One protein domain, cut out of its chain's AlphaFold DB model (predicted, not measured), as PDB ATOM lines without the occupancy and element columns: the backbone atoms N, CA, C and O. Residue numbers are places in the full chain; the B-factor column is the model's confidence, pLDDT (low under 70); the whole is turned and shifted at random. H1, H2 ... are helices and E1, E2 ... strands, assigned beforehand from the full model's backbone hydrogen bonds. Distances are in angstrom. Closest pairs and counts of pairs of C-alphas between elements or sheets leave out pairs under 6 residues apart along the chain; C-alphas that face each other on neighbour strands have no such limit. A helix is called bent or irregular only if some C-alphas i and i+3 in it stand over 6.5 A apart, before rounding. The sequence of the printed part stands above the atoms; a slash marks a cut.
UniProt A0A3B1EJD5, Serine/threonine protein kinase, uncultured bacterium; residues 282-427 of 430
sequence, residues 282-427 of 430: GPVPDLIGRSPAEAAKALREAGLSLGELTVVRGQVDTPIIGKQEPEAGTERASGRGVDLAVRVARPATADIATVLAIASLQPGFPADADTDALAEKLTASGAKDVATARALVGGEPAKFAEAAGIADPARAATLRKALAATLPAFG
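Overview. This is residues 282 to 427 of the 430 residues of the protein "Serine/threonine protein kinase" of uncultured bacterium (UniProt A0A3B1EJD5). A small, strongly twisted sheet of three strands with H1 beside it makes one half, and a cluster of mostly crossed helices, H2 to H6, makes the other. H2 sits in the middle of the helices, and the last part of the long H6 packs on edge strand E1, while E3 lies at the far end of the sheet half. The printed part has 146 residues, with six named helices and four named strands in the order H1 E1 E2 E3 E4 H2 H3 H4 H5 H6; the sheet runs E1 E4 E2 and is mixed. The class is mixed, helices and strands; the whole is compact, with a radius of gyration of the C-alphas of 14.8 A and spans of 43 by 33 by 22 A.

Along the chain. H1, residues 292 to 301, begins with C-alpha 292 at (34.320, -21.365, -39.299) and is 14.2 A long. E1, residues 305 to 313, is 23.5 A long and bends by 59 degrees at residue 308. E2 is residues 320 to 325, E3 residues 331 to 333, and E4 residues 337 to 344, 21.5 A long. H2 is residues 352 to 359, H3 residues 371 to 380, H4 residues 386 to 394 and H5 residues 397 to 403. H6, residues 409 to 427, is 28.1 A long and ends with C-alpha 427 at (18.051, -18.644, -46.694); it is irregular, but only just, with C-alphas 421 and 424 6.7 A apart.

Arrangement. E1 and E4 are parallel, with N 310 and O 340 2.9 A apart, within hydrogen-bond range. E4 and E2 are antiparallel, with N 341 and O 323 at 2.9 A. E3 pairs with no named strand, but residues 331 to 332 pair with residues 282 to 283, antiparallel. H1, H2 and H6 with the sheet form two layers, helices on one face of a sheet; H1 is only just at the sheet's level, at a height of 3.6 A. H2 lies over E4 and is the hub, touching four helices. It forms a helical hairpin with H3, the closest C-alphas being those of Ala 353 and Ala 375, 5.1 A apart. H6 touches H2 with residues 418 to 423 alone, about perpendicular at 85 degrees, the closest C-alphas being those of Ala 359 and Thr 422, 5.6 A apart. H6 touches H4 at a steep tilt of 43 degrees, opposite ways, the closest C-alphas being those of Val 393 and Arg 416, 6.2 A apart. H5 touches H6, the closest C-alphas being those of Ala 401 and Ala 412, 5.2 A apart. Every O i to N i+4 pair is within hydrogen-bond range in H1 to H5, and 11 of 15 are in H6.

Size, cuts and confidence. The C-alphas farthest apart, those of Glu 331 and Ala 380, are 43.8 A apart. The printed part has no cut, and the link from H2 to H3, 11 residues, is long. The mean pLDDT of the printed part is 87.6; residue 282 and residues 332 to 336 are under 70.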
ATOM      1  N   GLY A 282      41.703 -40.414 -43.979       64.69
ATOM      2  CA  GLY A 282      42.034 -39.786 -42.717       64.69
ATOM      3  C   GLY A 282      40.770 -39.624 -41.883       64.69
ATOM      4  O   GLY A 282      39.669 -39.544 -42.446       64.69
ATOM      5  N   PRO A 283      40.911 -39.570 -40.552       76.81
ATOM      6  CA  PRO A 283      39.782 -39.336 -39.674       76.81
ATOM      7  C   PRO A 283      39.218 -37.933 -39.912       76.81
ATOM      8  O   PRO A 283      39.964 -36.955 -40.017       76.81
ATOM      9  N   VAL A 284      37.890 -37.825 -39.958       83.75
ATOM     10  CA  VAL A 284      37.203 -36.531 -39.936       83.75
ATOM     11  C   VAL A 284      37.581 -35.798 -38.637       83.75
ATOM     12  O   VAL A 284      37.431 -36.377 -37.557       83.75
ATOM     13  N   PRO A 285      38.085 -34.552 -38.699       83.06
ATOM     14  CA  PRO A 285      38.431 -33.788 -37.506       83.06
ATOM     15  C   PRO A 285      37.187 -33.460 -36.671       83.06
ATOM     16  O   PRO A 285      36.074 -33.383 -37.191       83.06
ATOM     17  N   ASP A 286      37.380 -33.231 -35.373       90.31
ATOM     18  CA  ASP A 286      36.329 -32.681 -34.516       90.31
ATOM     19  C   ASP A 286      36.244 -31.162 -34.700       90.31
ATOM     20  O   ASP A 286      37.153 -30.417 -34.308       90.31
ATOM     21  N   LEU A 287      35.170 -30.720 -35.351       90.94
ATOM     22  CA  LEU A 287      34.895 -29.338 -35.726       90.94
ATOM     23  C   LEU A 287      33.832 -28.699 -34.833       90.94
ATOM     24  O   LEU A 287      33.680 -27.480 -34.883       90.94
ATOM     25  N   ILE A 288      33.100 -29.479 -34.032       91.00
ATOM     26  CA  ILE A 288      31.989 -28.976 -33.220       91.00
ATOM     27  C   ILE A 288      32.510 -27.935 -32.219       91.00
ATOM     28  O   ILE A 288      33.530 -28.118 -31.563       91.00
ATOM     29  N   GLY A 289      31.815 -26.802 -32.123       91.31
ATOM     30  CA  GLY A 289      32.183 -25.688 -31.247       91.31
ATOM     31  C   GLY A 289      33.316 -24.798 -31.769       91.31
ATOM     32  O   GLY A 289      33.544 -23.739 -31.190       91.31
ATOM     33  N   ARG A 290      33.990 -25.166 -32.868       90.94
ATOM     34  CA  ARG A 290      35.015 -24.318 -33.495       90.94
ATOM     35  C   ARG A 290      34.396 -23.183 -34.300       90.94
ATOM     36  O   ARG A 290      33.264 -23.283 -34.782       90.94
ATOM     37  N   SER A 291      35.177 -22.127 -34.508       91.75
ATOM     38  CA  SER A 291      34.834 -21.086 -35.476       91.75
ATOM     39  C   SER A 291      34.926 -21.615 -36.920       91.75
ATOM     40  O   SER A 291      35.697 -22.540 -37.198       91.75
ATOM     41  N   PRO A 292      34.197 -21.021 -37.884       90.50
ATOM     42  CA  PRO A 292      34.320 -21.365 -39.299       90.50
ATOM     43  C   PRO A 292      35.757 -21.313 -39.840       90.50
ATOM     44  O   PRO A 292      36.147 -22.186 -40.609       90.50
ATOM     45  N   ALA A 293      36.567 -20.342 -39.402       85.81
ATOM     46  CA  ALA A 293      37.955 -20.200 -39.839       85.81
ATOM     47  C   ALA A 293      38.840 -21.360 -39.347       85.81
ATOM     48  O   ALA A 293      39.594 -21.955 -40.123       85.81
ATOM     49  N   GLU A 294      38.711 -21.733 -38.071       85.69
ATOM     50  CA  GLU A 294      39.413 -22.885 -37.495       85.69
ATOM     51  C   GLU A 294      38.958 -24.198 -38.134       85.69
ATOM     52  O   GLU A 294      39.784 -25.068 -38.414       85.69
ATOM     53  N   ALA A 295      37.657 -24.335 -38.397       87.62
ATOM     54  CA  ALA A 295      37.109 -25.510 -39.054       87.62
ATOM     55  C   ALA A 295      37.604 -25.638 -40.502       87.62
ATOM     56  O   ALA A 295      38.009 -26.719 -40.927       87.62
ATOM     57  N   ALA A 296      37.674 -24.526 -41.238       83.69
ATOM     58  CA  ALA A 296      38.226 -24.498 -42.586       83.69
ATOM     59  C   ALA A 296      39.710 -24.896 -42.602       83.69
ATOM     60  O   ALA A 296      40.155 -25.617 -43.495       83.69
ATOM     61  N   LYS A 297      40.493 -24.444 -41.614       83.88
ATOM     62  CA  LYS A 297      41.893 -24.857 -41.449       83.88
ATOM     63  C   LYS A 297      42.003 -26.362 -41.176       83.88
ATOM     64  O   LYS A 297      42.753 -27.036 -41.875       83.88
ATOM     65  N   ALA A 298      41.217 -26.888 -40.237       83.06
ATOM     66  CA  ALA A 298      41.225 -28.309 -39.887       83.06
ATOM     67  C   ALA A 298      40.822 -29.215 -41.066       83.06
ATOM     68  O   ALA A 298      41.461 -30.238 -41.301       83.06
ATOM     69  N   LEU A 299      39.814 -28.823 -41.856       81.25
ATOM     70  CA  LEU A 299      39.425 -29.544 -43.072       81.25
ATOM     71  C   LEU A 299      40.556 -29.571 -44.110       81.25
ATOM     72  O   LEU A 299      40.859 -30.631 -44.656       81.25
ATOM     73  N   ARG A 300      41.228 -28.433 -44.343       80.19
ATOM     74  CA  ARG A 300      42.369 -28.344 -45.275       80.19
ATOM     75  C   ARG A 300      43.552 -29.200 -44.825       80.19
ATOM     76  O   ARG A 300      44.131 -29.898 -45.651       80.19
ATOM     77  N   GLU A 301      43.892 -29.169 -43.538       78.00
ATOM     78  CA  GLU A 301      44.957 -30.001 -42.955       78.00
ATOM     79  C   GLU A 301      44.638 -31.499 -43.074       78.00
ATOM     80  O   GLU A 301      45.530 -32.297 -43.358       78.00
ATOM     81  N   ALA A 302      43.360 -31.869 -42.940       70.81
ATOM     82  CA  ALA A 302      42.875 -33.233 -43.140       70.81
ATOM     83  C   ALA A 302      42.711 -33.627 -44.625       70.81
ATOM     84  O   ALA A 302      42.405 -34.781 -44.920       70.81
ATOM     85  N   GLY A 303      42.891 -32.697 -45.572       73.31
ATOM     86  CA  GLY A 303      42.648 -32.940 -46.999       73.31
ATOM     87  C   GLY A 303      41.174 -33.195 -47.343       73.31
ATOM     88  O   GLY A 303      40.878 -33.786 -48.383       73.31
ATOM     89  N   LEU A 304      40.249 -32.775 -46.481       76.81
ATOM     90  CA  LEU A 304      38.804 -32.915 -46.647       76.81
ATOM     91  C   LEU A 304      38.208 -31.635 -47.237       76.81
ATOM     92  O   LEU A 304      38.733 -30.536 -47.058       76.81
ATOM     93  N   SER A 305      37.106 -31.777 -47.968       78.88
ATOM     94  CA  SER A 305      36.378 -30.640 -48.541       78.88
ATOM     95  C   SER A 305      35.120 -30.337 -47.731       78.88
ATOM     96  O   SER A 305      34.636 -31.181 -46.980       78.88
ATOM     97  N   LEU A 306      34.572 -29.134 -47.888       82.75
ATOM     98  CA  LEU A 306      33.228 -28.826 -47.400       82.75
ATOM     99  C   LEU A 306      32.195 -29.574 -48.258       82.75
ATOM    100  O   LEU A 306      32.298 -29.569 -49.486       82.75
ATOM    101  N   GLY A 307      31.240 -30.231 -47.605       84.00
ATOM    102  CA  GLY A 307      30.070 -30.836 -48.233       84.00
ATOM    103  C   GLY A 307      28.889 -29.867 -48.262       84.00
ATOM    104  O   GLY A 307      29.017 -28.723 -48.701       84.00
ATOM    105  N   GLU A 308      27.733 -30.321 -47.793       86.69
ATOM    106  CA  GLU A 308      26.559 -29.481 -47.586       86.69
ATOM    107  C   GLU A 308      26.794 -28.486 -46.441       86.69
ATOM    108  O   GLU A 308      27.310 -28.826 -45.378       86.69
ATOM    109  N   LEU A 309      26.410 -27.231 -46.655       88.50
ATOM    110  CA  LEU A 309      26.522 -26.176 -45.659       88.50
ATOM    111  C   LEU A 309      25.134 -25.650 -45.312       88.50
ATOM    112  O   LEU A 309      24.446 -25.082 -46.161       88.50
ATOM    113  N   THR A 310      24.766 -25.756 -44.041       89.06
ATOM    114  CA  THR A 310      23.530 -25.187 -43.499       89.06
ATOM    115  C   THR A 310      23.865 -24.109 -42.476       89.06
ATOM    116  O   THR A 310      24.756 -24.285 -41.647       89.06
ATOM    117  N   VAL A 311      23.141 -22.988 -42.487       91.56
ATOM    118  CA  VAL A 311      23.243 -21.968 -41.436       91.56
ATOM    119  C   VAL A 311      21.958 -21.981 -40.624       91.56
ATOM    120  O   VAL A 311      20.883 -21.724 -41.152       91.56
ATOM    121  N   VAL A 312      22.069 -22.271 -39.331       92.56
ATOM    122  CA  VAL A 312      20.931 -22.413 -38.418       92.56
ATOM    123  C   VAL A 312      20.984 -21.369 -37.311       92.56
ATOM    124  O   VAL A 312      22.048 -20.874 -36.927       92.56
ATOM    125  N   ARG A 313      19.821 -21.032 -36.754       93.50
ATOM    126  CA  ARG A 313      19.752 -20.125 -35.610       93.50
ATOM    127  C   ARG A 313      20.286 -20.801 -34.343       93.50
ATOM    128  O   ARG A 313      19.922 -21.930 -34.022       93.50
ATOM    129  N   GLY A 314      21.110 -20.091 -33.580       91.38
ATOM    130  CA  GLY A 314      21.607 -20.522 -32.274       91.38
ATOM    131  C   GLY A 314      21.671 -19.379 -31.267       91.38
ATOM    132  O   GLY A 314      21.660 -18.210 -31.639       91.38
ATOM    133  N   GLN A 315      21.739 -19.720 -29.979       91.62
ATOM    134  CA  GLN A 315      22.076 -18.776 -28.911       91.62
ATOM    135  C   GLN A 315      23.601 -18.715 -28.794       91.62
ATOM    136  O   GLN A 315      24.191 -19.415 -27.978       91.62
ATOM    137  N   VAL A 316      24.221 -17.979 -29.711       90.81
ATOM    138  CA  VAL A 316      25.675 -17.835 -29.831       90.81
ATOM    139  C   VAL A 316      25.998 -16.388 -30.182       90.81
ATOM    140  O   VAL A 316      25.249 -15.773 -30.943       90.81
ATOM    141  N   ASP A 317      27.096 -15.861 -29.646       87.25
ATOM    142  CA  ASP A 317      27.536 -14.486 -29.926       87.25
ATOM    143  C   ASP A 317      28.351 -14.403 -31.224       87.25
ATOM    144  O   ASP A 317      28.285 -13.411 -31.947       87.25
ATOM    145  N   THR A 318      29.074 -15.474 -31.554       89.12
ATOM    146  CA  THR A 318      29.883 -15.623 -32.768       89.12
ATOM    147  C   THR A 318      29.498 -16.904 -33.516       89.12
ATOM    148  O   THR A 318      28.945 -17.832 -32.915       89.12
ATOM    149  N   PRO A 319      29.732 -16.977 -34.841       93.12
ATOM    150  CA  PRO A 319      29.432 -18.178 -35.609       93.12
ATOM    151  C   PRO A 319      30.285 -19.358 -35.132       93.12
ATOM    152  O   PRO A 319      31.509 -19.253 -35.067       93.12
ATOM    153  N   ILE A 320      29.643 -20.495 -34.863       93.88
ATOM    154  CA  ILE A 320      30.314 -21.748 -34.481       93.88
ATOM    155  C   ILE A 320      29.726 -22.937 -35.234       93.88
ATOM    156  O   ILE A 320      28.546 -22.937 -35.592       93.88
ATOM    157  N   ILE A 321      30.517 -23.986 -35.438       93.06
ATOM    158  CA  ILE A 321      30.004 -25.251 -35.974       93.06
ATOM    159  C   ILE A 321      29.128 -25.920 -34.908       93.06
ATOM    160  O   ILE A 321      29.590 -26.265 -33.823       93.06
ATOM    161  N   GLY A 322      27.841 -26.088 -35.204       88.12
ATOM    162  CA  GLY A 322      26.880 -26.753 -34.321       88.12
ATOM    163  C   GLY A 322      26.693 -28.235 -34.619       88.12
ATOM    164  O   GLY A 322      26.332 -28.985 -33.716       88.12
ATOM    165  N   LYS A 323      26.918 -28.651 -35.867       89.25
ATOM    166  CA  LYS A 323      26.858 -30.050 -36.293       89.25
ATOM    167  C   LYS A 323      27.864 -30.293 -37.413       89.25
ATOM    168  O   LYS A 323      28.074 -29.409 -38.243       89.25
ATOM    169  N   GLN A 324      28.418 -31.496 -37.440       86.12
ATOM    170  CA  GLN A 324      29.153 -32.036 -38.574       86.12
ATOM    171  C   GLN A 324      28.601 -33.412 -38.945       86.12
ATOM    172  O   GLN A 324      28.100 -34.123 -38.075       86.12
ATOM    173  N   GLU A 325      28.711 -33.779 -40.214       83.50
ATOM    174  CA  GLU A 325      28.423 -35.114 -40.725       83.50
ATOM    175  C   GLU A 325      29.441 -35.438 -41.834       83.50
ATOM    176  O   GLU A 325      29.562 -34.672 -42.790       83.50
ATOM    177  N   PRO A 326      30.201 -36.544 -41.761       83.56
ATOM    178  CA  PRO A 326      30.191 -37.573 -40.719       83.56
ATOM    179  C   PRO A 326      30.723 -37.117 -39.350       83.56
ATOM    180  O   PRO A 326      31.383 -36.082 -39.227       83.56
ATOM    181  N   GLU A 327      30.464 -37.920 -38.317       83.19
ATOM    182  CA  GLU A 327      30.992 -37.696 -36.966       83.19
ATOM    183  C   GLU A 327      32.529 -37.712 -36.933       83.19
ATOM    184  O   GLU A 327      33.196 -38.321 -37.780       83.19
ATOM    185  N   ALA A 328      33.102 -37.039 -35.935       83.38
ATOM    186  CA  ALA A 328      34.546 -36.976 -35.741       83.38
ATOM    187  C   ALA A 328      35.151 -38.384 -35.604       83.38
ATOM    188  O   ALA A 328      34.566 -39.275 -34.994       83.38
ATOM    189  N   GLY A 329      36.332 -38.595 -36.185       75.69
ATOM    190  CA  GLY A 329      36.997 -39.899 -36.212       75.69
ATOM    191  C   GLY A 329      36.507 -40.848 -37.310       75.69
ATOM    192  O   GLY A 329      37.137 -41.880 -37.526       75.69
ATOM    193  N   THR A 330      35.443 -40.510 -38.050       78.62
ATOM    194  CA  THR A 330      35.010 -41.310 -39.205       78.62
ATOM    195  C   THR A 330      36.080 -41.294 -40.294       78.62
ATOM    196  O   THR A 330      36.531 -40.228 -40.708       78.62
ATOM    197  N   GLU A 331      36.464 -42.460 -40.807       70.69
ATOM    198  CA  GLU A 331      37.413 -42.566 -41.919       70.69
ATOM    199  C   GLU A 331      36.788 -42.065 -43.228       70.69
ATOM    200  O   GLU A 331      35.810 -42.624 -43.740       70.69
ATOM    201  N   ARG A 332      37.374 -41.016 -43.812       66.12
ATOM    202  CA  ARG A 332      36.946 -40.446 -45.095       66.12
ATOM    203  C   ARG A 332      38.117 -40.366 -46.059       66.12
ATOM    204  O   ARG A 332      39.221 -39.983 -45.690       66.12
ATOM    205  N   ALA A 333      37.861 -40.705 -47.322       58.19
ATOM    206  CA  ALA A 333      38.817 -40.460 -48.397       58.19
ATOM    207  C   ALA A 333      39.026 -38.950 -48.591       58.19
ATOM    208  O   ALA A 333      38.062 -38.178 -48.542       58.19
ATOM    209  N   SER A 334      40.272 -38.546 -48.836       54.66
ATOM    210  CA  SER A 334      40.639 -37.166 -49.171       54.66
ATOM    211  C   SER A 334      39.777 -36.614 -50.310       54.66
ATOM    212  O   SER A 334      39.413 -37.328 -51.243       54.66
ATOM    213  N   GLY A 335      39.420 -35.334 -50.229       55.22
ATOM    214  CA  GLY A 335      38.546 -34.664 -51.192       55.22
ATOM    215  C   GLY A 335      37.049 -34.954 -51.024       55.22
ATOM    216  O   GLY A 335      36.238 -34.332 -51.708       55.22
ATOM    217  N   ARG A 336      36.641 -35.848 -50.111       67.25
ATOM    218  CA  ARG A 336      35.221 -36.003 -49.759       67.25
ATOM    219  C   ARG A 336      34.744 -34.864 -48.856       67.25
ATOM    220  O   ARG A 336      35.508 -34.330 -48.053       67.25
ATOM    221  N   GLY A 337      33.468 -34.517 -49.028       74.75
ATOM    222  CA  GLY A 337      32.772 -33.484 -48.268       74.75
ATOM    223  C   GLY A 337      32.482 -33.901 -46.825       74.75
ATOM    224  O   GLY A 337      32.130 -35.059 -46.580       74.75
ATOM    225  N   VAL A 338      32.614 -32.950 -45.902       78.19
ATOM    226  CA  VAL A 338      32.009 -32.977 -44.564       78.19
ATOM    227  C   VAL A 338      30.906 -31.928 -44.546       78.19
ATOM    228  O   VAL A 338      31.169 -30.749 -44.797       78.19
ATOM    229  N   ASP A 339      29.683 -32.364 -44.283       86.25
ATOM    230  CA  ASP A 339      28.518 -31.499 -44.197       86.25
ATOM    231  C   ASP A 339      28.531 -30.797 -42.838       86.25
ATOM    232  O   ASP A 339      28.769 -31.427 -41.805       86.25
ATOM    233  N   LEU A 340      28.296 -29.487 -42.818       87.31
ATOM    234  CA  LEU A 340      28.379 -28.666 -41.612       87.31
ATOM    235  C   LEU A 340      27.106 -27.849 -41.414       87.31
ATOM    236  O   LEU A 340      26.631 -27.178 -42.330       87.31
ATOM    237  N   ALA A 341      26.618 -27.815 -40.173       90.06
ATOM    238  CA  ALA A 341      25.631 -26.835 -39.740       90.06
ATOM    239  C   ALA A 341      26.307 -25.777 -38.864       90.06
ATOM    240  O   ALA A 341      26.796 -26.083 -37.773       90.06
ATOM    241  N   VAL A 342      26.315 -24.525 -39.315       93.19
ATOM    242  CA  VAL A 342      26.867 -23.391 -38.566       93.19
ATOM    243  C   VAL A 342      25.749 -22.702 -37.796       93.19
ATOM    244  O   VAL A 342      24.735 -22.311 -38.371       93.19
ATOM    245  N   ARG A 343      25.932 -22.530 -36.488       95.25
ATOM    246  CA  ARG A 343      25.019 -21.767 -35.635       95.25
ATOM    247  C   ARG A 343      25.391 -20.297 -35.686       95.25
ATOM    248  O   ARG A 343      26.546 -19.948 -35.467       95.25
ATOM    249  N   VAL A 344      24.398 -19.447 -35.915       94.25
ATOM    250  CA  VAL A 344      24.533 -17.985 -35.860       94.25
ATOM    251  C   VAL A 344      23.363 -17.368 -35.097       94.25
ATOM    252  O   VAL A 344      22.270 -17.938 -35.061       94.25
ATOM    253  N   ALA A 345      23.556 -16.184 -34.511       92.12
ATOM    254  CA  ALA A 345      22.521 -15.513 -33.719       92.12
ATOM    255  C   ALA A 345      21.242 -15.219 -34.525       92.12
ATOM    256  O   ALA A 345      20.120 -15.458 -34.066       92.12
ATOM    257  N   ARG A 346      21.409 -14.671 -35.737       91.62
ATOM    258  CA  ARG A 346      20.314 -14.259 -36.629       91.62
ATOM    259  C   ARG A 346      20.699 -14.510 -38.092       91.62
ATOM    260  O   ARG A 346      21.267 -13.617 -38.710       91.62
ATOM    261  N   PRO A 347      20.382 -15.683 -38.670       90.62
ATOM    262  CA  PRO A 347      20.784 -16.017 -40.041       90.62
ATOM    263  C   PRO A 347      20.312 -14.998 -41.086       90.62
ATOM    264  O   PRO A 347      21.101 -14.518 -41.892       90.62
ATOM    265  N   ALA A 348      19.040 -14.597 -41.030       87.94
ATOM    266  CA  ALA A 348      18.448 -13.698 -42.022       87.94
ATOM    267  C   ALA A 348      19.023 -12.269 -41.999       87.94
ATOM    268  O   ALA A 348      18.943 -11.563 -43.000       87.94
ATOM    269  N   THR A 349      19.589 -11.842 -40.867       89.25
ATOM    270  CA  THR A 349      20.156 -10.497 -40.675       89.25
ATOM    271  C   THR A 349      21.627 -10.567 -40.275       89.25
ATOM    272  O   THR A 349      22.098  -9.703 -39.538       89.25
ATOM    273  N   ALA A 350      22.326 -11.637 -40.662       94.00
ATOM    274  CA  ALA A 350      23.740 -11.779 -40.361       94.00
ATOM    275  C   ALA A 350      24.526 -10.664 -41.065       94.00
ATOM    276  O   ALA A 350      24.204 -10.283 -42.196       94.00
ATOM    277  N   ASP A 351      25.532 -10.130 -40.381       95.25
ATOM    278  CA  ASP A 351      26.421  -9.124 -40.947       95.25
ATOM    279  C   ASP A 351      27.398  -9.741 -41.961       95.25
ATOM    280  O   ASP A 351      27.561 -10.963 -42.063       95.25
ATOM    281  N   ILE A 352      28.056  -8.884 -42.743       94.81
ATOM    282  CA  ILE A 352      29.023  -9.334 -43.749       94.81
ATOM    283  C   ILE A 352      30.218 -10.067 -43.124       94.81
ATOM    284  O   ILE A 352      30.759 -10.977 -43.751       94.81
ATOM    285  N   ALA A 353      30.595  -9.732 -41.886       94.50
ATOM    286  CA  ALA A 353      31.666 -10.409 -41.161       94.50
ATOM    287  C   ALA A 353      31.310 -11.882 -40.907       94.50
ATOM    288  O   ALA A 353      32.093 -12.779 -41.218       94.50
ATOM    289  N   THR A 354      30.082 -12.152 -40.462       94.62
ATOM    290  CA  THR A 354      29.547 -13.508 -40.300       94.62
ATOM    291  C   THR A 354      29.497 -14.243 -41.638       94.62
ATOM    292  O   THR A 354      29.887 -15.407 -41.720       94.62
ATOM    293  N   VAL A 355      29.049 -13.580 -42.711       95.00
ATOM    294  CA  VAL A 355      29.019 -14.181 -44.055       95.00
ATOM    295  C   VAL A 355      30.423 -14.564 -44.525       95.00
ATOM    296  O   VAL A 355      30.603 -15.670 -45.030       95.00
ATOM    297  N   LEU A 356      31.418 -13.694 -44.338       94.81
ATOM    298  CA  LEU A 356      32.816 -13.956 -44.694       94.81
ATOM    299  C   LEU A 356      33.430 -15.072 -43.851       94.81
ATOM    300  O   LEU A 356      34.103 -15.943 -44.403       94.81
ATOM    301  N   ALA A 357      33.153 -15.090 -42.546       92.94
ATOM    302  CA  ALA A 357      33.595 -16.159 -41.661       92.94
ATOM    303  C   ALA A 357      33.100 -17.515 -42.179       92.94
ATOM    304  O   ALA A 357      33.896 -18.430 -42.368       92.94
ATOM    305  N   ILE A 358      31.812 -17.640 -42.505       93.31
ATOM    306  CA  ILE A 358      31.257 -18.887 -43.046       93.31
ATOM    307  C   ILE A 358      31.780 -19.169 -44.463       93.31
ATOM    308  O   ILE A 358      32.095 -20.315 -44.782       93.31
ATOM    309  N   ALA A 359      31.955 -18.146 -45.303       93.19
ATOM    310  CA  ALA A 359      32.507 -18.308 -46.646       93.19
ATOM    311  C   ALA A 359      33.954 -18.820 -46.645       93.19
ATOM    312  O   ALA A 359      34.365 -19.453 -47.618       93.19
ATOM    313  N   SER A 360      34.702 -18.632 -45.553       91.75
ATOM    314  CA  SER A 360      36.053 -19.185 -45.394       91.75
ATOM    315  C   SER A 360      36.112 -20.719 -45.444       91.75
ATOM    316  O   SER A 360      37.172 -21.274 -45.753       91.75
ATOM    317  N   LEU A 361      34.979 -21.396 -45.202       89.25
ATOM    318  CA  LEU A 361      34.816 -22.847 -45.341       89.25
ATOM    319  C   LEU A 361      34.782 -23.300 -46.807       89.25
ATOM    320  O   LEU A 361      35.043 -24.467 -47.091       89.25
ATOM    321  N   GLN A 362      34.446 -22.406 -47.741       86.38
ATOM    322  CA  GLN A 362      34.279 -22.769 -49.143       86.38
ATOM    323  C   GLN A 362      35.616 -23.169 -49.785       86.38
ATOM    324  O   GLN A 362      36.653 -22.535 -49.539       86.38
ATOM    325  N   PRO A 363      35.606 -24.176 -50.676       76.25
ATOM    326  CA  PRO A 363      36.783 -24.515 -51.457       76.25
ATOM    327  C   PRO A 363      37.187 -23.325 -52.337       76.25
ATOM    328  O   PRO A 363      36.369 -22.730 -53.039       76.25
ATOM    329  N   GLY A 364      38.473 -22.978 -52.295       76.56
ATOM    330  CA  GLY A 364      39.029 -21.849 -53.037       76.56
ATOM    331  C   GLY A 364      38.910 -20.492 -52.341       76.56
ATOM    332  O   GLY A 364      39.457 -19.531 -52.869       76.56
ATOM    333  N   PHE A 365      38.276 -20.375 -51.166       83.06
ATOM    334  CA  PHE A 365      38.379 -19.132 -50.393       83.06
ATOM    335  C   PHE A 365      39.863 -18.834 -50.091       83.06
ATOM    336  O   PHE A 365      40.558 -19.752 -49.637       83.06
ATOM    337  N   PRO A 366      40.372 -17.608 -50.344       80.44
ATOM    338  CA  PRO A 366      41.797 -17.324 -50.196       80.44
ATOM    339  C   PRO A 366      42.242 -17.545 -48.747       80.44
ATOM    340  O   PRO A 366      41.716 -16.924 -47.829       80.44
ATOM    341  N   ALA A 367      43.188 -18.460 -48.525       75.88
ATOM    342  CA  ALA A 367      43.599 -18.857 -47.175       75.88
ATOM    343  C   ALA A 367      44.387 -17.762 -46.433       75.88
ATOM    344  O   ALA A 367      44.473 -17.788 -45.210       75.88
ATOM    345  N   ASP A 368      44.958 -16.815 -47.177       79.94
ATOM    346  CA  ASP A 368      45.660 -15.629 -46.690       79.94
ATOM    347  C   ASP A 368      44.730 -14.412 -46.527       79.94
ATOM    348  O   ASP A 368      45.201 -13.322 -46.206       79.94
ATOM    349  N   ALA A 369      43.427 -14.552 -46.801       83.12
ATOM    350  CA  ALA A 369      42.487 -13.447 -46.669       83.12
ATOM    351  C   ALA A 369      42.269 -13.074 -45.199       83.12
ATOM    352  O   ALA A 369      41.782 -13.875 -44.403       83.12
ATOM    353  N   ASP A 370      42.543 -11.811 -44.888       89.06
ATOM    354  CA  ASP A 370      42.094 -11.167 -43.663       89.06
ATOM    355  C   ASP A 370      40.590 -10.866 -43.782       89.06
ATOM    356  O   ASP A 370      40.167  -9.945 -44.492       89.06
ATOM    357  N   THR A 371      39.767 -11.704 -43.148       88.62
ATOM    358  CA  THR A 371      38.305 -11.587 -43.200       88.62
ATOM    359  C   THR A 371      37.794 -10.330 -42.515       88.62
ATOM    360  O   THR A 371      36.768  -9.807 -42.943       88.62
ATOM    361  N   ASP A 372      38.506  -9.818 -41.514       89.75
ATOM    362  CA  ASP A 372      38.092  -8.631 -40.768       89.75
ATOM    363  C   ASP A 372      38.343  -7.378 -41.611       89.75
ATOM    364  O   ASP A 372      37.440  -6.559 -41.800       89.75
ATOM    365  N   ALA A 373      39.515  -7.290 -42.246       92.50
ATOM    366  CA  ALA A 373      39.820  -6.217 -43.188       92.50
ATOM    367  C   ALA A 373      38.890  -6.238 -44.418       92.50
ATOM    368  O   ALA A 373      38.482  -5.188 -44.925       92.50
ATOM    369  N   LEU A 374      38.529  -7.427 -44.917       93.44
ATOM    370  CA  LEU A 374      37.540  -7.563 -45.991       93.44
ATOM    371  C   LEU A 374      36.142  -7.132 -45.536       93.44
ATOM    372  O   LEU A 374      35.441  -6.464 -46.299       93.44
ATOM    373  N   ALA A 375      35.740  -7.486 -44.314       94.69
ATOM    374  CA  ALA A 375      34.458  -7.082 -43.751       94.69
ATOM    375  C   ALA A 375      34.369  -5.559 -43.609       94.69
ATOM    376  O   ALA A 375      33.346  -4.979 -43.977       94.69
ATOM    377  N   GLU A 376      35.437  -4.904 -43.150       95.12
ATOM    378  CA  GLU A 376      35.512  -3.444 -43.035       95.12
ATOM    379  C   GLU A 376      35.326  -2.764 -44.399       95.12
ATOM    380  O   GLU A 376      34.457  -1.900 -44.549       95.12
ATOM    381  N   LYS A 377      36.072  -3.205 -45.420       95.44
ATOM    382  CA  LYS A 377      35.968  -2.664 -46.787       95.44
ATOM    383  C   LYS A 377      34.574  -2.851 -47.377       95.44
ATOM    384  O   LYS A 377      33.967  -1.884 -47.833       95.44
ATOM    385  N   LEU A 378      34.033  -4.068 -47.315       94.56
ATOM    386  CA  LEU A 378      32.703  -4.363 -47.851       94.56
ATOM    387  C   LEU A 378      31.608  -3.578 -47.119       94.56
ATOM    388  O   LEU A 378      30.701  -3.050 -47.767       94.56
ATOM    389  N   THR A 379      31.731  -3.421 -45.799       95.88
ATOM    390  CA  THR A 379      30.826  -2.591 -44.991       95.88
ATOM    391  C   THR A 379      30.890  -1.126 -45.422       95.88
ATOM    392  O   THR A 379      29.841  -0.500 -45.605       95.88
ATOM    393  N   ALA A 380      32.097  -0.585 -45.630       94.56
ATOM    394  CA  ALA A 380      32.309   0.784 -46.101       94.56
ATOM    395  C   ALA A 380      31.737   1.009 -47.512       94.56
ATOM    396  O   ALA A 380      31.190   2.073 -47.797       94.56
ATOM    397  N   SER A 381      31.782  -0.012 -48.370       91.62
ATOM    398  CA  SER A 381      31.173  -0.008 -49.706       91.62
ATOM    399  C   SER A 381      29.669  -0.322 -49.720       91.62
ATOM    400  O   SER A 381      29.062  -0.364 -50.788       91.62
ATOM    401  N   GLY A 382      29.043  -0.519 -48.553       91.81
ATOM    402  CA  GLY A 382      27.592  -0.673 -48.403       91.81
ATOM    403  C   GLY A 382      27.073  -2.113 -48.318       91.81
ATOM    404  O   GLY A 382      25.876  -2.295 -48.102       91.81
ATOM    405  N   ALA A 383      27.934  -3.128 -48.423       93.75
ATOM    406  CA  ALA A 383      27.585  -4.527 -48.176       93.75
ATOM    407  C   ALA A 383      27.744  -4.858 -46.685       93.75
ATOM    408  O   ALA A 383      28.799  -5.304 -46.244       93.75
ATOM    409  N   LYS A 384      26.694  -4.597 -45.903       93.69
ATOM    410  CA  LYS A 384      26.702  -4.692 -44.433       93.69
ATOM    411  C   LYS A 384      26.128  -6.002 -43.903       93.69
ATOM    412  O   LYS A 384      26.461  -6.412 -42.797       93.69
ATOM    413  N   ASP A 385      25.255  -6.638 -44.672       93.69
ATOM    414  CA  ASP A 385      24.447  -7.782 -44.256       93.69
ATOM    415  C   ASP A 385      24.214  -8.767 -45.411       93.69
ATOM    416  O   ASP A 385      24.599  -8.520 -46.555       93.69
ATOM    417  N   VAL A 386      23.556  -9.893 -45.127       93.81
ATOM    418  CA  VAL A 386      23.216 -10.920 -46.129       93.81
ATOM    419  C   VAL A 386      22.479 -10.339 -47.346       93.81
ATOM    420  O   VAL A 386      22.731 -10.766 -48.475       93.81
ATOM    421  N   ALA A 387      21.566  -9.384 -47.153       93.25
ATOM    422  CA  ALA A 387      20.758  -8.830 -48.240       93.25
ATOM    423  C   ALA A 387      21.607  -7.981 -49.198       93.25
ATOM    424  O   ALA A 387      21.594  -8.192 -50.414       93.25
ATOM    425  N   THR A 388      22.394  -7.065 -48.644       95.19
ATOM    426  CA  THR A 388      23.310  -6.205 -49.403       95.19
ATOM    427  C   THR A 388      24.473  -6.999 -50.009       95.19
ATOM    428  O   THR A 388      24.866  -6.734 -51.146       95.19
ATOM    429  N   ALA A 389      24.948  -8.051 -49.335       94.19
ATOM    430  CA  ALA A 389      25.923  -8.996 -49.877       94.19
ATOM    431  C   ALA A 389      25.385  -9.749 -51.106       94.19
ATOM    432  O   ALA A 389      26.085  -9.862 -52.112       94.19
ATOM    433  N   ARG A 390      24.127 -10.219 -51.070       95.19
ATOM    434  CA  ARG A 390      23.464 -10.843 -52.234       95.19
ATOM    435  C   ARG A 390      23.378  -9.889 -53.416       95.19
ATOM    436  O   ARG A 390      23.694 -10.292 -54.532       95.19
ATOM    437  N   ALA A 391      22.997  -8.636 -53.175       94.44
ATOM    438  CA  ALA A 391      22.938  -7.625 -54.226       94.44
ATOM    439  C   ALA A 391      24.323  -7.369 -54.848       94.44
ATOM    440  O   ALA A 391      24.459  -7.371 -56.072       94.44
ATOM    441  N   LEU A 392      25.364  -7.229 -54.018       94.00
ATOM    442  CA  LEU A 392      26.732  -7.003 -54.483       94.00
ATOM    443  C   LEU A 392      27.271  -8.193 -55.298       94.00
ATOM    444  O   LEU A 392      27.842  -8.012 -56.372       94.00
ATOM    445  N   VAL A 393      27.054  -9.420 -54.816       94.31
ATOM    446  CA  VAL A 393      27.494 -10.657 -55.484       94.31
ATOM    447  C   VAL A 393      26.683 -10.957 -56.749       94.31
ATOM    448  O   VAL A 393      27.215 -11.562 -57.679       94.31
ATOM    449  N   GLY A 394      25.423 -10.527 -56.824       92.19
ATOM    450  CA  GLY A 394      24.586 -10.636 -58.024       92.19
ATOM    451  C   GLY A 394      24.890  -9.585 -59.102       92.19
ATOM    452  O   GLY A 394      24.533  -9.788 -60.258       92.19
ATOM    453  N   GLY A 395      25.564  -8.486 -58.745       92.81
ATOM    454  CA  GLY A 395      25.864  -7.360 -59.638       92.81
ATOM    455  C   GLY A 395      27.071  -7.563 -60.563       92.81
ATOM    456  O   GLY A 395      27.506  -8.678 -60.845       92.81
ATOM    457  N   GLU A 396      27.670  -6.475 -61.047       92.94
ATOM    458  CA  GLU A 396      28.821  -6.525 -61.965       92.94
ATOM    459  C   GLU A 396      30.118  -6.991 -61.267       92.94
ATOM    460  O   GLU A 396      30.408  -6.542 -60.155       92.94
ATOM    461  N   PRO A 397      30.937  -7.866 -61.890       91.25
ATOM    462  CA  PRO A 397      32.207  -8.339 -61.313       91.25
ATOM    463  C   PRO A 397      33.171  -7.226 -60.909       91.25
ATOM    464  O   PRO A 397      33.775  -7.308 -59.843       91.25
ATOM    465  N   ALA A 398      33.256  -6.165 -61.713       90.38
ATOM    466  CA  ALA A 398      34.114  -5.019 -61.429       90.38
ATOM    467  C   ALA A 398      33.702  -4.282 -60.143       90.38
ATOM    468  O   ALA A 398      34.559  -3.976 -59.320       90.38
ATOM    469  N   LYS A 399      32.393  -4.085 -59.920       91.31
ATOM    470  CA  LYS A 399      31.869  -3.432 -58.706       91.31
ATOM    471  C   LYS A 399      32.151  -4.238 -57.443       91.31
ATOM    472  O   LYS A 399      32.432  -3.664 -56.399       91.31
ATOM    473  N   PHE A 400      32.109  -5.570 -57.536       94.50
ATOM    474  CA  PHE A 400      32.519  -6.428 -56.426       94.50
ATOM    475  C   PHE A 400      34.012  -6.265 -56.111       94.50
ATOM    476  O   PHE A 400      34.374  -6.108 -54.948       94.50
ATOM    477  N   ALA A 401      34.874  -6.294 -57.134       92.94
ATOM    478  CA  ALA A 401      36.318  -6.150 -56.955       92.94
ATOM    479  C   ALA A 401      36.687  -4.794 -56.329       92.94
ATOM    480  O   ALA A 401      37.509  -4.741 -55.415       92.94
ATOM    481  N   GLU A 402      36.025  -3.724 -56.775       93.06
ATOM    482  CA  GLU A 402      36.156  -2.378 -56.218       93.06
ATOM    483  C   GLU A 402      35.702  -2.322 -54.753       93.06
ATOM    484  O   GLU A 402      36.469  -1.885 -53.898       93.06
ATOM    485  N   ALA A 403      34.511  -2.848 -54.440       92.06
ATOM    486  CA  ALA A 403      33.978  -2.876 -53.076       92.06
ATOM    487  C   ALA A 403      34.843  -3.704 -52.107       92.06
ATOM    488  O   ALA A 403      35.016  -3.351 -50.944       92.06
ATOM    489  N   ALA A 404      35.418  -4.810 -52.582       90.12
ATOM    490  CA  ALA A 404      36.350  -5.620 -51.804       90.12
ATOM    491  C   ALA A 404      37.761  -4.995 -51.724       90.12
ATOM    492  O   ALA A 404      38.606  -5.461 -50.957       90.12
ATOM    493  N   GLY A 405      38.044  -3.957 -52.522       91.94
ATOM    494  CA  GLY A 405      39.364  -3.345 -52.645       91.94
ATOM    495  C   GLY A 405      40.439  -4.339 -53.090       91.94
ATOM    496  O   GLY A 405      41.538  -4.329 -52.527       91.94
ATOM    497  N   ILE A 406      40.107  -5.224 -54.038       89.75
ATOM    498  CA  ILE A 406      40.996  -6.259 -54.586       89.75
ATOM    499  C   ILE A 406      41.378  -5.873 -56.017       89.75
ATOM    500  O   ILE A 406      40.538  -5.872 -56.913       89.75
ATOM    501  N   ALA A 407      42.659  -5.564 -56.232       85.81
ATOM    502  CA  ALA A 407      43.172  -5.151 -57.540       85.81
ATOM    503  C   ALA A 407      43.301  -6.315 -58.539       85.81
ATOM    504  O   ALA A 407      43.177  -6.101 -59.743       85.81
ATOM    505  N   ASP A 408      43.557  -7.533 -58.052       87.69
ATOM    506  CA  ASP A 408      43.639  -8.715 -58.907       87.69
ATOM    507  C   ASP A 408      42.231  -9.252 -59.251       87.69
ATOM    508  O   ASP A 408      41.507  -9.717 -58.360       87.69
ATOM    509  N   PRO A 409      41.828  -9.238 -60.538       83.81
ATOM    510  CA  PRO A 409      40.520  -9.731 -60.952       83.81
ATOM    511  C   PRO A 409      40.320 -11.230 -60.686       83.81
ATOM    512  O   PRO A 409      39.182 -11.644 -60.455       83.81
ATOM    513  N   ALA A 410      41.378 -12.051 -60.686       84.31
ATOM    514  CA  ALA A 410      41.258 -13.488 -60.437       84.31
ATOM    515  C   ALA A 410      40.939 -13.778 -58.960       84.31
ATOM    516  O   ALA A 410      39.986 -14.508 -58.651       84.31
ATOM    517  N   ARG A 411      41.658 -13.128 -58.038       86.19
ATOM    518  CA  ARG A 411      41.375 -13.172 -56.598       86.19
ATOM    519  C   ARG A 411      39.987 -12.624 -56.265       86.19
ATOM    520  O   ARG A 411      39.259 -13.241 -55.485       86.19
ATOM    521  N   ALA A 412      39.574 -11.522 -56.895       89.31
ATOM    522  CA  ALA A 412      38.235 -10.961 -56.708       89.31
ATOM    523  C   ALA A 412      37.132 -11.919 -57.193       89.31
ATOM    524  O   ALA A 412      36.141 -12.130 -56.490       89.31
ATOM    525  N   ALA A 413      37.312 -12.549 -58.358       88.50
ATOM    526  CA  ALA A 413      36.373 -13.540 -58.884       88.50
ATOM    527  C   ALA A 413      36.251 -14.764 -57.963       88.50
ATOM    528  O   ALA A 413      35.150 -15.274 -57.743       88.50
ATOM    529  N   THR A 414      37.368 -15.200 -57.381       88.81
ATOM    530  CA  THR A 414      37.419 -16.329 -56.447       88.81
ATOM    531  C   THR A 414      36.654 -16.032 -55.159       88.81
ATOM    532  O   THR A 414      35.776 -16.805 -54.769       88.81
ATOM    533  N   LEU A 415      36.905 -14.872 -54.542       91.06
ATOM    534  CA  LEU A 415      36.181 -14.436 -53.346       91.06
ATOM    535  C   LEU A 415      34.679 -14.285 -53.624       91.06
ATOM    536  O   LEU A 415      33.845 -14.762 -52.852       91.06
ATOM    537  N   ARG A 416      34.322 -13.675 -54.761       94.44
ATOM    538  CA  ARG A 416      32.927 -13.527 -55.183       94.44
ATOM    539  C   ARG A 416      32.231 -14.878 -55.328       94.44
ATOM    540  O   ARG A 416      31.093 -15.021 -54.889       94.44
ATOM    541  N   LYS A 417      32.901 -15.865 -55.930       92.06
ATOM    542  CA  LYS A 417      32.369 -17.225 -56.100       92.06
ATOM    543  C   LYS A 417      32.134 -17.909 -54.752       92.06
ATOM    544  O   LYS A 417      31.083 -18.518 -54.571       92.06
ATOM    545  N   ALA A 418      33.062 -17.774 -53.805       91.25
ATOM    546  CA  ALA A 418      32.903 -18.327 -52.461       91.25
ATOM    547  C   ALA A 418      31.708 -17.699 -51.720       91.25
ATOM    548  O   ALA A 418      30.876 -18.409 -51.154       91.25
ATOM    549  N   LEU A 419      31.549 -16.374 -51.792       93.62
ATOM    550  CA  LEU A 419      30.378 -15.693 -51.228       93.62
ATOM    551  C   LEU A 419      29.078 -16.144 -51.907       93.62
ATOM    552  O   LEU A 419      28.108 -16.457 -51.220       93.62
ATOM    553  N   ALA A 420      29.064 -16.255 -53.238       93.88
ATOM    554  CA  ALA A 420      27.907 -16.737 -53.995       93.88
ATOM    555  C   ALA A 420      27.478 -18.155 -53.588       93.88
ATOM    556  O   ALA A 420      26.283 -18.422 -53.506       93.88
ATOM    557  N   ALA A 421      28.435 -19.041 -53.299       90.75
ATOM    558  CA  ALA A 421      28.166 -20.395 -52.820       90.75
ATOM    559  C   ALA A 421      27.648 -20.428 -51.369       90.75
ATOM    560  O   ALA A 421      26.911 -21.336 -50.996       90.75
ATOM    561  N   THR A 422      27.993 -19.425 -50.558       93.12
ATOM    562  CA  THR A 422      27.654 -19.377 -49.124       93.12
ATOM    563  C   THR A 422      26.296 -18.721 -48.858       93.12
ATOM    564  O   THR A 422      25.532 -19.172 -48.008       93.12
ATOM    565  N   LEU A 423      25.960 -17.657 -49.590       93.25
ATOM    566  CA  LEU A 423      24.743 -16.860 -49.376       93.25
ATOM    567  C   LEU A 423      23.408 -17.636 -49.436       93.25
ATOM    568  O   LEU A 423      22.473 -17.219 -48.737       93.25
ATOM    569  N   PRO A 424      23.258 -18.729 -50.213       92.81
ATOM    570  CA  PRO A 424      22.068 -19.576 -50.163       92.81
ATOM    571  C   PRO A 424      21.837 -20.229 -48.795       92.81
ATOM    572  O   PRO A 424      20.688 -20.344 -48.374       92.81
ATOM    573  N   ALA A 425      22.900 -20.573 -48.057       89.88
ATOM    574  CA  ALA A 425      22.793 -21.242 -46.756       89.88
ATOM    575  C   ALA A 425      22.122 -20.360 -45.685       89.88
ATOM    576  O   ALA A 425      21.479 -20.871 -44.775       89.88
ATOM    577  N   PHE A 426      22.184 -19.033 -45.837       88.94
ATOM    578  CA  PHE A 426      21.486 -18.062 -44.984       88.94
ATOM    579  C   PHE A 426      19.979 -17.931 -45.293       88.94
ATOM    580  O   PHE A 426      19.292 -17.113 -44.683       88.94
ATOM    581  N   GLY A 427      19.461 -18.661 -46.288       74.12
ATOM    582  CA  GLY A 427      18.051 -18.644 -46.694       74.12
ATOM    583  C   GLY A 427      17.200 -19.810 -46.172       74.12
ATOM    584  O   GLY A 427      16.000 -19.817 -46.434       74.12
TER     585      GLY A 427